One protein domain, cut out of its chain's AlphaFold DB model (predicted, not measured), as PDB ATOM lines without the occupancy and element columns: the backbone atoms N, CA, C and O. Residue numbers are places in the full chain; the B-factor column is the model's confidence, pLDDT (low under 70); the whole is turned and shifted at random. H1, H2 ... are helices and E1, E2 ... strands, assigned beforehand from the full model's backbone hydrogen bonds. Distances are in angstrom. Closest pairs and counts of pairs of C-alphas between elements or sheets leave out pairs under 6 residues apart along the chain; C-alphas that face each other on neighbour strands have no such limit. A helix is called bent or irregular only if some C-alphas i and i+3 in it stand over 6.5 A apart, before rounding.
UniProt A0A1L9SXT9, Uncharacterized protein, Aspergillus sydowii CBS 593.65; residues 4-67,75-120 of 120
ATOM      1  N   HIS A   4     -37.930  33.261 -20.410       81.69
ATOM      2  CA  HIS A   4     -36.527  33.586 -20.629       81.69
ATOM      3  C   HIS A   4     -36.424  35.029 -21.123       81.69
ATOM      4  O   HIS A   4     -37.091  35.398 -22.086       81.69
ATOM      5  N   GLN A   5     -35.595  35.834 -20.464       84.38
ATOM      6  CA  GLN A   5     -35.344  37.229 -20.821       84.38
ATOM      7  C   GLN A   5     -33.851  37.464 -20.984       84.38
ATOM      8  O   GLN A   5     -33.071  37.092 -20.111       84.38
ATOM      9  N   THR A   6     -33.452  38.122 -22.064       86.19
ATOM     10  CA  THR A   6     -32.067  38.569 -22.243       86.19
ATOM     11  C   THR A   6     -31.982  40.044 -21.899       86.19
ATOM     12  O   THR A   6     -32.669  40.871 -22.497       86.19
ATOM     13  N   VAL A   7     -31.132  40.384 -20.934       86.75
ATOM     14  CA  VAL A   7     -30.888  41.765 -20.522       86.75
ATOM     15  C   VAL A   7     -29.543  42.208 -21.068       86.75
ATOM     16  O   VAL A   7     -28.515  41.613 -20.753       86.75
ATOM     17  N   ALA A   8     -29.540  43.274 -21.861       87.38
ATOM     18  CA  ALA A   8     -28.311  43.888 -22.334       87.38
ATOM     19  C   ALA A   8     -27.915  45.053 -21.415       87.38
ATOM     20  O   ALA A   8     -28.689  45.990 -21.233       87.38
ATOM     21  N   ILE A   9     -26.706  45.013 -20.864       86.88
ATOM     22  CA  ILE A   9     -26.189  45.986 -19.894       86.88
ATOM     23  C   ILE A   9     -24.818  46.495 -20.340       86.88
ATOM     24  O   ILE A   9     -24.048  45.760 -20.948       86.88
ATOM     25  N   ARG A  10     -24.483  47.755 -20.053       84.94
ATOM     26  CA  ARG A  10     -23.153  48.309 -20.352       84.94
ATOM     27  C   ARG A  10     -22.382  48.498 -19.055       84.94
ATOM     28  O   ARG A  10     -22.779  49.312 -18.227       84.94
ATOM     29  N   LEU A  11     -21.286  47.763 -18.877       85.94
ATOM     30  CA  LEU A  11     -20.437  47.899 -17.695       85.94
ATOM     31  C   LEU A  11     -18.979  47.538 -17.962       85.94
ATOM     32  O   LEU A  11     -18.615  46.947 -18.974       85.94
ATOM     33  N   SER A  12     -18.142  47.899 -16.993       84.94
ATOM     34  CA  SER A  12     -16.752  47.449 -16.945       84.94
ATOM     35  C   SER A  12     -16.696  46.128 -16.192       84.94
ATOM     36  O   SER A  12     -17.063  46.083 -15.016       84.94
ATOM     37  N   LEU A  13     -16.268  45.066 -16.862       84.25
ATOM     38  CA  LEU A  13     -16.182  43.727 -16.302       84.25
ATOM     39  C   LEU A  13     -14.743  43.485 -15.834       84.25
ATOM     40  O   LEU A  13     -13.829  43.456 -16.653       84.25
ATOM     41  N   THR A  14     -14.544  43.350 -14.521       89.00
ATOM     42  CA  THR A  14     -13.246  42.989 -13.928       89.00
ATOM     43  C   THR A  14     -13.264  41.521 -13.531       89.00
ATOM     44  O   THR A  14     -14.232  41.041 -12.933       89.00
ATOM     45  N   GLY A  15     -12.208  40.790 -13.870       90.00
ATOM     46  CA  GLY A  15     -12.165  39.362 -13.612       90.00
ATOM     47  C   GLY A  15     -10.805  38.724 -13.830       90.00
ATOM     48  O   GLY A  15      -9.816  39.390 -14.121       90.00
ATOM     49  N   THR A  16     -10.766  37.409 -13.635       90.44
ATOM     50  CA  THR A  16      -9.589  36.567 -13.866       90.44
ATOM     51  C   THR A  16      -9.833  35.657 -15.061       90.44
ATOM     52  O   THR A  16     -10.858  34.972 -15.115       90.44
ATOM     53  N   ILE A  17      -8.905  35.627 -16.013       88.12
ATOM     54  CA  ILE A  17      -8.982  34.724 -17.162       88.12
ATOM     55  C   ILE A  17      -8.859  33.275 -16.681       88.12
ATOM     56  O   ILE A  17      -7.918  32.927 -15.972       88.12
ATOM     57  N   LEU A  18      -9.811  32.420 -17.053       83.69
ATOM     58  CA  LEU A  18      -9.824  31.006 -16.662       83.69
ATOM     59  C   LEU A  18      -9.101  30.125 -17.677       83.69
ATOM     60  O   LEU A  18      -8.362  29.217 -17.309       83.69
ATOM     61  N   SER A  19      -9.310  30.395 -18.958       72.50
ATOM     62  CA  SER A  19      -8.639  29.690 -20.045       72.50
ATOM     63  C   SER A  19      -8.784  30.487 -21.337       72.50
ATOM     64  O   SER A  19      -9.904  30.918 -21.646       72.50
ATOM     65  N   PRO A  20      -7.724  30.620 -22.150       62.22
ATOM     66  CA  PRO A  20      -7.922  30.869 -23.565       62.22
ATOM     67  C   PRO A  20      -8.494  29.589 -24.196       62.22
ATOM     68  O   PRO A  20      -7.841  28.548 -24.219       62.22
ATOM     69  N   THR A  21      -9.729  29.641 -24.694       49.84
ATOM     70  CA  THR A  21     -10.284  28.594 -25.567       49.84
ATOM     71  C   THR A  21     -10.183  29.070 -27.010       49.84
ATOM     72  O   THR A  21     -11.138  29.595 -27.578       49.84
ATOM     73  N   GLY A  22      -8.999  28.915 -27.604       45.16
ATOM     74  CA  GLY A  22      -8.831  29.083 -29.045       45.16
ATOM     75  C   GLY A  22      -7.404  29.374 -29.481       45.16
ATOM     76  O   GLY A  22      -6.922  30.492 -29.347       45.16
ATOM     77  N   SER A  23      -6.774  28.351 -30.054       42.72
ATOM     78  CA  SER A  23      -5.674  28.454 -31.011       42.72
ATOM     79  C   SER A  23      -5.949  29.540 -32.055       42.72
ATOM     80  O   SER A  23      -7.059  29.596 -32.572       42.72
ATOM     81  N   HIS A  24      -4.936  30.358 -32.345       44.00
ATOM     82  CA  HIS A  24      -4.815  31.323 -33.445       44.00
ATOM     83  C   HIS A  24      -6.029  31.420 -34.400       44.00
ATOM     84  O   HIS A  24      -6.254  30.515 -35.198       44.00
ATOM     85  N   LEU A  25      -6.710  32.579 -34.352       40.91
ATOM     86  CA  LEU A  25      -7.897  33.022 -35.115       40.91
ATOM     87  C   LEU A  25      -9.254  32.642 -34.485       40.91
ATOM     88  O   LEU A  25      -9.746  31.531 -34.649       40.91
ATOM     89  N   GLY A  26      -9.909  33.605 -33.819       52.12
ATOM     90  CA  GLY A  26     -11.325  33.476 -33.424       52.12
ATOM     91  C   GLY A  26     -11.601  32.908 -32.024       52.12
ATOM     92  O   GLY A  26     -12.632  32.267 -31.822       52.12
ATOM     93  N   GLY A  27     -10.688  33.079 -31.063       59.81
ATOM     94  CA  GLY A  27     -10.800  32.462 -29.739       59.81
ATOM     95  C   GLY A  27     -11.933  33.021 -28.869       59.81
ATOM     96  O   GLY A  27     -12.205  34.223 -28.852       59.81
ATOM     97  N   LYS A  28     -12.568  32.136 -28.092       71.81
ATOM     98  CA  LYS A  28     -13.399  32.532 -26.949       71.81
ATOM     99  C   LYS A  28     -12.512  32.575 -25.715       71.81
ATOM    100  O   LYS A  28     -11.825  31.596 -25.416       71.81
ATOM    101  N   ILE A  29     -12.546  33.664 -24.964       76.88
ATOM    102  CA  ILE A  29     -11.898  33.748 -23.657       76.88
ATOM    103  C   ILE A  29     -12.978  33.595 -22.595       76.88
ATOM    104  O   ILE A  29     -14.007  34.269 -22.632       76.88
ATOM    105  N   SER A  30     -12.748  32.686 -21.652       83.19
ATOM    106  CA  SER A  30     -13.608  32.551 -20.479       83.19
ATOM    107  C   SER A  30     -12.979  33.308 -19.320       83.19
ATOM    108  O   SER A  30     -11.831  33.044 -18.956       83.19
ATOM    109  N   MET A  31     -13.725  34.239 -18.734       87.12
ATOM    110  CA  MET A  31     -13.273  35.043 -17.601       87.12
ATOM    111  C   MET A  31     -14.220  34.881 -16.418       87.12
ATOM    112  O   MET A  31     -15.430  35.023 -16.568       87.12
ATOM    113  N   ARG A  32     -13.668  34.649 -15.225       89.56
ATOM    114  CA  ARG A  32     -14.413  34.682 -13.964       89.56
ATOM    115  C   ARG A  32     -14.505  36.115 -13.459       89.56
ATOM    116  O   ARG A  32     -13.475  36.702 -13.133       89.56
ATOM    117  N   ALA A  33     -15.714  36.660 -13.377       89.12
ATOM    118  CA  ALA A  33     -15.937  37.984 -12.802       89.12
ATOM    119  C   ALA A  33     -15.605  38.000 -11.301       89.12
ATOM    120  O   ALA A  33     -15.867  37.029 -10.589       89.12
ATOM    121  N   ASP A  34     -15.054  39.108 -10.808       90.31
ATOM    122  CA  ASP A  34     -14.859  39.300  -9.370       90.31
ATOM    123  C   ASP A  34     -16.173  39.641  -8.643       90.31
ATOM    124  O   ASP A  34     -17.171  40.038  -9.249       90.31
ATOM    125  N   ASN A  35     -16.193  39.495  -7.314       88.94
ATOM    126  CA  ASN A  35     -17.408  39.730  -6.526       88.94
ATOM    127  C   ASN A  35     -17.980  41.157  -6.713       88.94
ATOM    128  O   ASN A  35     -19.177  41.270  -6.982       88.94
ATOM    129  N   PRO A  36     -17.180  42.245  -6.675       91.19
ATOM    130  CA  PRO A  36     -17.689  43.588  -6.962       91.19
ATOM    131  C   PRO A  36     -18.382  43.706  -8.325       91.19
ATOM    132  O   PRO A  36     -19.436  44.335  -8.430       91.19
ATOM    133  N   THR A  37     -17.828  43.084  -9.363       89.94
ATOM    134  CA  THR A  37     -18.421  43.076 -10.701       89.94
ATOM    135  C   THR A  37     -19.716  42.267 -10.735       89.94
ATOM    136  O   THR A  37     -20.712  42.734 -11.287       89.94
ATOM    137  N   ILE A  38     -19.753  41.110 -10.071       88.88
ATOM    138  CA  ILE A  38     -20.962  40.289  -9.910       88.88
ATOM    139  C   ILE A  38     -22.098  41.101  -9.269       88.88
ATOM    140  O   ILE A  38     -23.234  41.051  -9.744       88.88
ATOM    141  N   GLN A  39     -21.816  41.878  -8.217       88.50
ATOM    142  CA  GLN A  39     -22.840  42.709  -7.571       88.50
ATOM    143  C   GLN A  39     -23.363  43.809  -8.499       88.50
ATOM    144  O   GLN A  39     -24.574  44.029  -8.555       88.50
ATOM    145  N   LYS A  40     -22.482  44.459  -9.271       90.75
ATOM    146  CA  LYS A  40     -22.884  45.469 -10.264       90.75
ATOM    147  C   LYS A  40     -23.784  44.872 -11.345       90.75
ATOM    148  O   LYS A  40     -24.822  45.448 -11.651       90.75
ATOM    149  N   ILE A  41     -23.435  43.691 -11.861       89.44
ATOM    150  CA  ILE A  41     -24.257  42.962 -12.840       89.44
ATOM    151  C   ILE A  41     -25.655  42.692 -12.268       89.44
ATOM    152  O   ILE A  41     -26.651  43.002 -12.917       89.44
ATOM    153  N   LYS A  42     -25.754  42.182 -11.030       90.00
ATOM    154  CA  LYS A  42     -27.049  41.927 -10.369       90.00
ATOM    155  C   LYS A  42     -27.905  43.182 -10.250       90.00
ATOM    156  O   LYS A  42     -29.106  43.122 -10.506       90.00
ATOM    157  N   GLN A  43     -27.304  44.294  -9.828       90.75
ATOM    158  CA  GLN A  43     -28.010  45.562  -9.657       90.75
ATOM    159  C   GLN A  43     -28.543  46.086 -10.991       90.75
ATOM    160  O   GLN A  43     -29.707  46.478 -11.061       90.75
ATOM    161  N   GLU A  44     -27.732  46.022 -12.045       91.88
ATOM    162  CA  GLU A  44     -28.134  46.507 -13.362       91.88
ATOM    163  C   GLU A  44     -29.232  45.627 -13.972       91.88
ATOM    164  O   GLU A  44     -30.259  46.141 -14.407       91.88
ATOM    165  N   ILE A  45     -29.098  44.298 -13.898       90.31
ATOM    166  CA  ILE A  45     -30.156  43.364 -14.326       90.31
ATOM    167  C   ILE A  45     -31.451  43.636 -13.567       90.31
ATOM    168  O   ILE A  45     -32.516  43.725 -14.174       90.31
ATOM    169  N   LYS A  46     -31.373  43.792 -12.239       90.38
ATOM    170  CA  LYS A  46     -32.543  44.093 -11.412       90.38
ATOM    171  C   LYS A  46     -33.220  45.377 -11.880       90.38
ATOM    172  O   LYS A  46     -34.435  45.379 -12.044       90.38
ATOM    173  N   SER A  47     -32.445  46.438 -12.094       90.81
ATOM    174  CA  SER A  47     -32.945  47.729 -12.573       90.81
ATOM    175  C   SER A  47     -33.676  47.578 -13.909       90.81
ATOM    176  O   SER A  47     -34.838  47.962 -14.024       90.81
ATOM    177  N   GLN A  48     -33.048  46.921 -14.888       90.31
ATOM    178  CA  GLN A  48     -33.630  46.715 -16.216       90.31
ATOM    179  C   GLN A  48     -34.912  45.873 -16.168       90.31
ATOM    180  O   GLN A  48     -35.918  46.245 -16.769       90.31
ATOM    181  N   LEU A  49     -34.921  44.772 -15.413       89.44
ATOM    182  CA  LEU A  49     -36.099  43.909 -15.296       89.44
ATOM    183  C   LEU A  49     -37.257  44.580 -14.541       89.44
ATOM    184  O   LEU A  49     -38.416  44.332 -14.869       89.44
ATOM    185  N   LEU A  50     -36.973  45.439 -13.555       89.69
ATOM    186  CA  LEU A  50     -37.993  46.258 -12.890       89.69
ATOM    187  C   LEU A  50     -38.594  47.288 -13.852       89.69
ATOM    188  O   LEU A  50     -39.815  47.420 -13.922       89.69
ATOM    189  N   LEU A  51     -37.751  47.992 -14.615       89.75
ATOM    190  CA  LEU A  51     -38.189  48.986 -15.602       89.75
ATOM    191  C   LEU A  51     -39.045  48.364 -16.710       89.75
ATOM    192  O   LEU A  51     -40.012  48.973 -17.156       89.75
ATOM    193  N   GLN A  52     -38.718  47.141 -17.124       88.06
ATOM    194  CA  GLN A  52     -39.459  46.395 -18.144       88.06
ATOM    195  C   GLN A  52     -40.723  45.706 -17.598       88.06
ATOM    196  O   GLN A  52     -41.467  45.101 -18.364       88.06
ATOM    197  N   GLY A  53     -40.986  45.789 -16.288       87.25
ATOM    198  CA  GLY A  53     -42.162  45.185 -15.653       87.25
ATOM    199  C   GLY A  53     -42.075  43.669 -15.456       87.25
ATOM    200  O   GLY A  53     -43.066  43.046 -15.085       87.25
ATOM    201  N   TYR A  54     -40.900  43.071 -15.668       87.25
ATOM    202  CA  TYR A  54     -40.655  41.643 -15.452       87.25
ATOM    203  C   TYR A  54     -40.453  41.280 -13.978       87.25
ATOM    204  O   TYR A  54     -40.662  40.133 -13.584       87.25
ATOM    205  N   LEU A  55     -40.042  42.248 -13.156       86.06
ATOM    206  CA  LEU A  55     -39.985  42.119 -11.702       86.06
ATOM    207  C   LEU A  55     -40.990  43.072 -11.037       86.06
ATOM    208  O   LEU A  55     -41.252  44.158 -11.558       86.06
ATOM    209  N   PRO A  56     -41.538  42.703  -9.865       82.19
ATOM    210  CA  PRO A  56     -42.483  43.549  -9.149       82.19
ATOM    211  C   PRO A  56     -41.809  44.825  -8.631       82.19
ATOM    212  O   PRO A  56     -40.704  44.782  -8.094       82.19
ATOM    213  N   GLN A  57     -42.516  45.957  -8.710       79.19
ATOM    214  CA  GLN A  57     -42.039  47.276  -8.255       79.19
ATOM    215  C   GLN A  57     -41.701  47.323  -6.753       79.19
ATOM    216  O   GLN A  57     -40.876  48.126  -6.330       79.19
ATOM    217  N   SER A  58     -42.275  46.419  -5.948       78.12
ATOM    218  CA  SER A  58     -41.906  46.212  -4.536       78.12
ATOM    219  C   SER A  58     -40.478  45.680  -4.344       78.12
ATOM    220  O   SER A  58     -39.998  45.583  -3.218       78.12
ATOM    221  N   GLY A  59     -39.802  45.326  -5.439       66.62
ATOM    222  CA  GLY A  59     -38.468  44.755  -5.477       66.62
ATOM    223  C   GLY A  59     -38.501  43.259  -5.786       66.62
ATOM    224  O   GLY A  59     -39.274  42.506  -5.205       66.62
ATOM    225  N   GLY A  60     -37.615  42.836  -6.690       73.06
ATOM    226  CA  GLY A  60     -37.289  41.431  -6.943       73.06
ATOM    227  C   GLY A  60     -35.852  41.096  -6.539       73.06
ATOM    228  O   GLY A  60     -35.042  41.989  -6.246       73.06
ATOM    229  N   TYR A  61     -35.529  39.806  -6.539       81.31
ATOM    230  CA  TYR A  61     -34.176  39.316  -6.281       81.31
ATOM    231  C   TYR A  61     -33.541  38.784  -7.563       81.31
ATOM    232  O   TYR A  61     -34.199  38.108  -8.353       81.31
ATOM    233  N   VAL A  62     -32.257  39.094  -7.752       82.44
ATOM    234  CA  VAL A  62     -31.448  38.581  -8.859       82.44
ATOM    235  C   VAL A  62     -30.370  37.677  -8.284       82.44
ATOM    236  O   VAL A  62     -29.495  38.138  -7.544       82.44
ATOM    237  N   TYR A  63     -30.429  36.398  -8.636       80.94
ATOM    238  CA  TYR A  63     -29.456  35.402  -8.208       80.94
ATOM    239  C   TYR A  63     -28.615  34.931  -9.395       80.94
ATOM    240  O   TYR A  63     -29.150  34.724 -10.487       80.94
ATOM    241  N   PRO A  64     -27.302  34.731  -9.202       74.06
ATOM    242  CA  PRO A  64     -26.541  33.910 -10.124       74.06
ATOM    243  C   PRO A  64     -27.061  32.479 -10.071       74.06
ATOM    244  O   PRO A  64     -27.410  31.993  -8.997       74.06
ATOM    245  N   ALA A  65     -27.021  31.768 -11.193       66.50
ATOM    246  CA  ALA A  65     -27.162  30.313 -11.167       66.50
ATOM    247  C   ALA A  65     -25.951  29.601 -10.515       66.50
ATOM    248  O   ALA A  65     -26.052  28.429 -10.164       66.50
ATOM    249  N   SER A  66     -24.817  30.294 -10.362       68.69
ATOM    250  CA  SER A  66     -23.552  29.784  -9.819       68.69
ATOM    251  C   SER A  66     -22.818  30.883  -9.044       68.69
ATOM    252  O   SER A  66     -22.842  32.039  -9.465       68.69
ATOM    253  N   ASP A  67     -22.127  30.532  -7.955       67.06
ATOM    254  CA  ASP A  67     -21.316  31.482  -7.172       67.06
ATOM    255  C   ASP A  67     -20.261  32.201  -8.030       67.06
ATOM    256  O   ASP A  67     -19.935  33.364  -7.782       67.06
ATOM    257  N   SER A  75     -13.442  37.028 -29.525       59.72
ATOM    258  CA  SER A  75     -12.436  37.809 -30.258       59.72
ATOM    259  C   SER A  75     -12.975  38.485 -31.525       59.72
ATOM    260  O   SER A  75     -12.253  39.228 -32.172       59.72
ATOM    261  N   SER A  76     -14.221  38.211 -31.926       54.72
ATOM    262  CA  SER A  76     -14.876  38.882 -33.056       54.72
ATOM    263  C   SER A  76     -15.314  40.318 -32.737       54.72
ATOM    264  O   SER A  76     -15.878  40.984 -33.604       54.72
ATOM    265  N   MET A  77     -15.076  40.797 -31.511       52.03
ATOM    266  CA  MET A  77     -15.286  42.188 -31.112       52.03
ATOM    267  C   MET A  77     -14.218  43.111 -31.716       52.03
ATOM    268  O   MET A  77     -13.313  43.557 -31.028       52.03
ATOM    269  N   GLY A  78     -14.383  43.421 -33.003       45.56
ATOM    270  CA  GLY A  78     -13.839  44.617 -33.644       45.56
ATOM    271  C   GLY A  78     -12.332  44.623 -33.912       45.56
ATOM    272  O   GLY A  78     -11.514  44.455 -33.020       45.56
ATOM    273  N   LEU A  79     -11.974  44.942 -35.158       43.34
ATOM    274  CA  LEU A  79     -10.632  45.369 -35.557       43.34
ATOM    275  C   LEU A  79     -10.242  46.616 -34.743       43.34
ATOM    276  O   LEU A  79     -10.577  47.741 -35.120       43.34
ATOM    277  N   GLY A  80      -9.604  46.425 -33.595       51.97
ATOM    278  CA  GLY A  80      -9.299  47.492 -32.651       51.97
ATOM    279  C   GLY A  80      -8.184  47.102 -31.680       51.97
ATOM    280  O   GLY A  80      -7.862  45.922 -31.560       51.97
ATOM    281  N   PRO A  81      -7.591  48.081 -30.974       54.94
ATOM    282  CA  PRO A  81      -6.444  47.864 -30.084       54.94
ATOM    283  C   PRO A  81      -6.710  46.828 -28.979       54.94
ATOM    284  O   PRO A  81      -5.780  46.177 -28.513       54.94
ATOM    285  N   ASP A  82      -7.976  46.629 -28.606       54.78
ATOM    286  CA  ASP A  82      -8.380  45.639 -27.610       54.78
ATOM    287  C   ASP A  82      -8.224  44.186 -28.112       54.78
ATOM    288  O   ASP A  82      -7.937  43.303 -27.307       54.78
ATOM    289  N   GLU A  83      -8.341  43.915 -29.423       59.81
ATOM    290  CA  GLU A  83      -8.144  42.565 -29.986       59.81
ATOM    291  C   GLU A  83      -6.680  42.123 -29.857       59.81
ATOM    292  O   GLU A  83      -6.399  40.988 -29.463       59.81
ATOM    293  N   ASP A  84      -5.744  43.034 -30.134       58.28
ATOM    294  CA  ASP A  84      -4.313  42.780 -29.966       58.28
ATOM    295  C   ASP A  84      -3.960  42.575 -28.486       58.28
ATOM    296  O   ASP A  84      -3.188  41.673 -28.168       58.28
ATOM    297  N   MET A  85      -4.595  43.315 -27.566       64.12
ATOM    298  CA  MET A  85      -4.408  43.112 -26.122       64.12
ATOM    299  C   MET A  85      -4.929  41.752 -25.637       64.12
ATOM    300  O   MET A  85      -4.312  41.141 -24.766       64.12
ATOM    301  N   MET A  86      -6.035  41.253 -26.199       68.62
ATOM    302  CA  MET A  86      -6.606  39.952 -25.824       68.62
ATOM    303  C   MET A  86      -5.716  38.765 -26.207       68.62
ATOM    304  O   MET A  86      -5.791  37.720 -25.559       68.62
ATOM    305  N   ARG A  87      -4.874  38.901 -27.241       65.44
ATOM    306  CA  ARG A  87      -3.979  37.825 -27.710       65.44
ATOM    307  C   ARG A  87      -2.905  37.453 -26.690       65.44
ATOM    308  O   ARG A  87      -2.463  36.306 -26.683       65.44
ATOM    309  N   ASP A  88      -2.534  38.390 -25.824       74.50
ATOM    310  CA  ASP A  88      -1.484  38.197 -24.823       74.50
ATOM    311  C   ASP A  88      -2.013  37.728 -23.460       74.50
ATOM    312  O   ASP A  88      -1.219  37.365 -22.589       74.50
ATOM    313  N   TRP A  89      -3.336  37.701 -23.264       80.06
ATOM    314  CA  TRP A  89      -3.938  37.297 -21.994       80.06
ATOM    315  C   TRP A  89      -3.782  35.800 -21.731       80.06
ATOM    316  O   TRP A  89      -4.118  34.941 -22.551       80.06
ATOM    317  N   LYS A  90      -3.327  35.476 -20.525       82.31
ATOM    318  CA  LYS A  90      -3.084  34.116 -20.046       82.31
ATOM    319  C   LYS A  90      -4.054  33.756 -18.934       82.31
ATOM    320  O   LYS A  90      -4.579  34.611 -18.226       82.31
ATOM    321  N   ALA A  91      -4.287  32.457 -18.759       86.69
ATOM    322  CA  ALA A  91      -5.032  31.968 -17.605       86.69
ATOM    323  C   ALA A  91      -4.370  32.456 -16.303       86.69
ATOM    324  O   ALA A  91      -3.162  32.309 -16.127       86.69
ATOM    325  N   GLY A  92      -5.168  33.032 -15.406       86.31
ATOM    326  CA  GLY A  92      -4.711  33.676 -14.176       86.31
ATOM    327  C   GLY A  92      -4.539  35.196 -14.270       86.31
ATOM    328  O   GLY A  92      -4.487  35.846 -13.224       86.31
ATOM    329  N   ASP A  93      -4.518  35.778 -15.473       87.50
ATOM    330  CA  ASP A  93      -4.406  37.228 -15.627       87.50
ATOM    331  C   ASP A  93      -5.659  37.928 -15.106       87.50
ATOM    332  O   ASP A  93      -6.792  37.510 -15.367       87.50
ATOM    333  N   LYS A  94      -5.446  39.025 -14.375       90.44
ATOM    334  CA  LYS A  94      -6.516  39.937 -13.978       90.44
ATOM    335  C   LYS A  94      -6.679  41.002 -15.043       90.44
ATOM    336  O   LYS A  94      -5.729  41.727 -15.331       90.44
ATOM    337  N   VAL A  95      -7.886  41.124 -15.573       85.62
ATOM    338  CA  VAL A  95      -8.196  42.079 -16.636       85.62
ATOM    339  C   VAL A  95      -9.469  42.844 -16.312       85.62
ATOM    340  O   VAL A  95     -10.356  42.348 -15.611       85.62
ATOM    341  N   THR A  96      -9.554  44.053 -16.854       87.19
ATOM    342  CA  THR A  96     -10.762  44.873 -16.840       87.19
ATOM    343  C   THR A  96     -11.114  45.205 -18.275       87.19
ATOM    344  O   THR A  96     -10.290  45.761 -18.993       87.19
ATOM    345  N   ILE A  97     -12.337  44.879 -18.685       81.38
ATOM    346  CA  ILE A  97     -12.828  45.149 -20.038       81.38
ATOM    347  C   ILE A  97     -14.026  46.092 -19.986       81.38
ATOM    348  O   ILE A  97     -14.928  45.917 -19.168       81.38
ATOM    349  N   HIS A  98     -14.045  47.102 -20.852       83.00
ATOM    350  CA  HIS A  98     -15.161  48.040 -20.973       83.00
ATOM    351  C   HIS A  98     -16.048  47.611 -22.130       83.00
ATOM    352  O   HIS A  98     -15.656  47.736 -23.283       83.00
ATOM    353  N   THR A  99     -17.238  47.089 -21.838       81.50
ATOM    354  CA  THR A  99     -18.010  46.411 -22.879       81.50
ATOM    355  C   THR A  99     -19.517  46.398 -22.610       81.50
ATOM    356  O   THR A  99     -20.000  46.863 -21.569       81.50
ATOM    357  N   ARG A 100     -20.283  45.907 -23.582       85.12
ATOM    358  CA  ARG A 100     -21.686  45.553 -23.420       85.12
ATOM    359  C   ARG A 100     -21.770  44.062 -23.093       85.12
ATOM    360  O   ARG A 100     -21.100  43.237 -23.701       85.12
ATOM    361  N   LEU A 101     -22.575  43.721 -22.094       87.00
ATOM    362  CA  LEU A 101     -22.883  42.342 -21.739       87.00
ATOM    363  C   LEU A 101     -24.322  42.032 -22.121       87.00
ATOM    364  O   LEU A 101     -25.220  42.837 -21.875       87.00
ATOM    365  N   GLU A 102     -24.539  40.840 -22.645       88.88
ATOM    366  CA  GLU A 102     -25.840  40.195 -22.704       88.88
ATOM    367  C   GLU A 102     -25.918  39.154 -21.598       88.88
ATOM    368  O   GLU A 102     -25.049  38.289 -21.463       88.88
ATOM    369  N   VAL A 103     -26.957  39.270 -20.779       88.19
ATOM    370  CA  VAL A 103     -27.184  38.390 -19.643       88.19
ATOM    371  C   VAL A 103     -28.514  37.680 -19.806       88.19
ATOM    372  O   VAL A 103     -29.580  38.293 -19.748       88.19
ATOM    373  N   GLU A 104     -28.449  36.368 -19.986       88.62
ATOM    374  CA  GLU A 104     -29.637  35.528 -20.082       88.62
ATOM    375  C   GLU A 104     -30.203  35.263 -18.694       88.62
ATOM    376  O   GLU A 104     -29.504  34.750 -17.822       88.62
ATOM    377  N   CYS A 105     -31.482  35.558 -18.499       88.06
ATOM    378  CA  CYS A 105     -32.215  35.381 -17.255       88.06
ATOM    379  C   CYS A 105     -33.392  34.421 -17.449       88.06
ATOM    380  O   CYS A 105     -34.087  34.457 -18.462       88.06
ATOM    381  N   SER A 106     -33.656  33.580 -16.454       87.94
ATOM    382  CA  SER A 106     -34.929  32.879 -16.291       87.94
ATOM    383  C   SER A 106     -35.709  33.501 -15.142       87.94
ATOM    384  O   SER A 106     -35.150  33.691 -14.057       87.94
ATOM    385  N   LEU A 107     -36.984  33.791 -15.371       86.81
ATOM    386  CA  LEU A 107     -37.861  34.411 -14.385       86.81
ATOM    387  C   LEU A 107     -38.737  33.368 -13.689       86.81
ATOM    388  O   LEU A 107     -39.266  32.457 -14.329       86.81
ATOM    389  N   ARG A 108     -38.897  33.505 -12.370       84.00
ATOM    390  CA  ARG A 108     -39.789  32.660 -11.569       84.00
ATOM    391  C   ARG A 108     -40.196  33.363 -10.278       84.00
ATOM    392  O   ARG A 108     -39.327  33.786  -9.529       84.00
ATOM    393  N   ASP A 109     -41.497  33.439 -10.001       82.75
ATOM    394  CA  ASP A 109     -42.055  33.872  -8.707       82.75
ATOM    395  C   ASP A 109     -41.476  35.213  -8.186       82.75
ATOM    396  O   ASP A 109     -41.118  35.343  -7.018       82.75
ATOM    397  N   GLY A 110     -41.330  36.218  -9.063       79.12
ATOM    398  CA  GLY A 110     -40.750  37.525  -8.701       79.12
ATOM    399  C   GLY A 110     -39.226  37.519  -8.494       79.12
ATOM    400  O   GLY A 110     -38.662  38.471  -7.948       79.12
ATOM    401  N   MET A 111     -38.554  36.457  -8.937       85.25
ATOM    402  CA  MET A 111     -37.103  36.298  -8.933       85.25
ATOM    403  C   MET A 111     -36.572  36.166 -10.361       85.25
ATOM    404  O   MET A 111     -37.238  35.621 -11.243       85.25
ATOM    405  N   ALA A 112     -35.343  36.628 -10.570       85.94
ATOM    406  CA  ALA A 112     -34.594  36.424 -11.799       85.94
ATOM    407  C   ALA A 112     -33.313  35.640 -11.511       85.94
ATOM    408  O   ALA A 112     -32.552  35.969 -10.598       85.94
ATOM    409  N   PHE A 113     -33.063  34.613 -12.314       84.56
ATOM    410  CA  PHE A 113     -31.864  33.788 -12.233       84.56
ATOM    411  C   PHE A 113     -31.094  33.944 -13.530       84.56
ATOM    412  O   PHE A 113     -31.587  33.514 -14.572       84.56
ATOM    413  N   PHE A 114     -29.916  34.560 -13.496       82.62
ATOM    414  CA  PHE A 114     -29.124  34.665 -14.715       82.62
ATOM    415  C   PHE A 114     -28.272  33.409 -14.937       82.62
ATOM    416  O   PHE A 114     -27.642  32.892 -14.011       82.62
ATOM    417  N   ARG A 115     -28.309  32.892 -16.169       77.06
ATOM    418  CA  ARG A 115     -27.765  31.589 -16.582       77.06
ATOM    419  C   ARG A 115     -26.424  31.710 -17.294       77.06
ATOM    420  O   ARG A 115     -25.590  30.823 -17.158       77.06
ATOM    421  N   GLY A 116     -26.229  32.795 -18.034       75.25
ATOM    422  CA  GLY A 116     -25.029  33.032 -18.825       75.25
ATOM    423  C   GLY A 116     -24.799  34.519 -19.038       75.25
ATOM    424  O   GLY A 116     -25.748  35.302 -19.073       75.25
ATOM    425  N   VAL A 117     -23.527  34.891 -19.147       82.12
ATOM    426  CA  VAL A 117     -23.087  36.251 -19.454       82.12
ATOM    427  C   VAL A 117     -22.174  36.177 -20.668       82.12
ATOM    428  O   VAL A 117     -21.162  35.476 -20.656       82.12
ATOM    429  N   SER A 118     -22.529  36.913 -21.709       80.06
ATOM    430  CA  SER A 118     -21.750  37.005 -22.940       80.06
ATOM    431  C   SER A 118     -21.383  38.452 -23.190       80.06
ATOM    432  O   SER A 118     -22.171  39.355 -22.918       80.06
ATOM    433  N   VAL A 119     -20.177  38.676 -23.689       75.62
ATOM    434  CA  VAL A 119     -19.759  39.999 -24.136       75.62
ATOM    435  C   VAL A 119     -20.162  40.184 -25.599       75.62
ATOM    436  O   VAL A 119     -19.904  39.284 -26.402       75.62
ATOM    437  N   VAL A 120     -20.784  41.322 -25.923       67.75
ATOM    438  CA  VAL A 120     -21.264  41.702 -27.268       67.75
ATOM    439  C   VAL A 120     -20.633  42.983 -27.782       67.75
ATOM    440  O   VAL A 120     -20.454  43.925 -26.976       67.75
TER     441      VAL A 120
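What this domain is: This is residues 4 to 67 and 75 to 120 of the 120 residues of an uncharacterized protein of Aspergillus sydowii CBS 593.65 (UniProt A0A1L9SXT9). One sheet of five strands, curled like part of a barrel, wraps round the long helix H1. The long, bent strands E1 and E4 run through the middle of the sheet, while the small helix H2 only grazes it at the end of the domain away from E3. The printed part has 110 residues, with two named helices and five named strands in the order E1, E2, H1, E3, H2, E4, E5; the sheet's order is E2, E1, E4, E5, E3, mixed, and the class is mixed, helices and strands. The whole is compact, with a radius of gyration of the C-alphas of 15.2 A, yet elongated, spanning 47 by 26 by 19 A.

How they stand to each other: The strongly twisted sheet runs from edge strand E2, residues 28 to 33, through E1, residues 4 to 21, E4, residues 94 to 108, and E5, residues 111 to 119, to edge strand E3, residues 61 to 64. It is a folded sheet, one sheet bent back on itself: E2 and E1 face E5 and E3, with E4 as the hinge. E1 and E4 are antiparallel at 137 degrees, with N 9 and O 101 2.8 A apart. E1 and E2 form an antiparallel hairpin, with N 16 and O 32 at 2.8 A. E4 and E5 form another, at 143 degrees, with N 106 and O 113 at 2.8 A. E5 and E3 are parallel at 45 degrees, with N 112 and O 61 at 2.9 A. The sheet curls round H1, residues 35 to 51, which is on it; the closest C-alphas of H1 and E1 are those of Thr 37 and Leu 13, 6.1 A apart, and those of H1 and E3 are Lys 42 and Val 62, 5.7 A. H2, residues 81 to 87, only grazes the sheet with residues 82 to 87 and is apart from H1. In H1 and H2 every O i to N i+4 pair is within hydrogen-bond range.

Where its parts are: E1 begins at C-alpha 4, (-36.527, 33.586, -20.629), bends by 109 degrees at residue 16 and measures 27.2 A. E4 measures 34.1 A and bends by 89 degrees at residue 98. E5, 23.4 A, bends by 58 degrees at residue 115 and ends at C-alpha 119, (-19.759, 39.999, -24.136). H1 measures 24.5 A from C-alpha 35, (-17.408, 39.730, -6.526). E2 measures 15.4 A, H2 10.6 A and E3 10.1 A.

The domain as a whole: The two C-alphas farthest apart, His 24 and Ser 58, are separated by 49.3 A. Residues 68 to 74 are not printed, in the link from E3 to H2; C-alphas 67 and 75 are 25.5 A apart across this cut. Of the links that are printed whole, none is long. The mean pLDDT of the printed part is 78.3; residues 20 to 27, 59, 65 to 67, 75 to 87 and 120 are under 70.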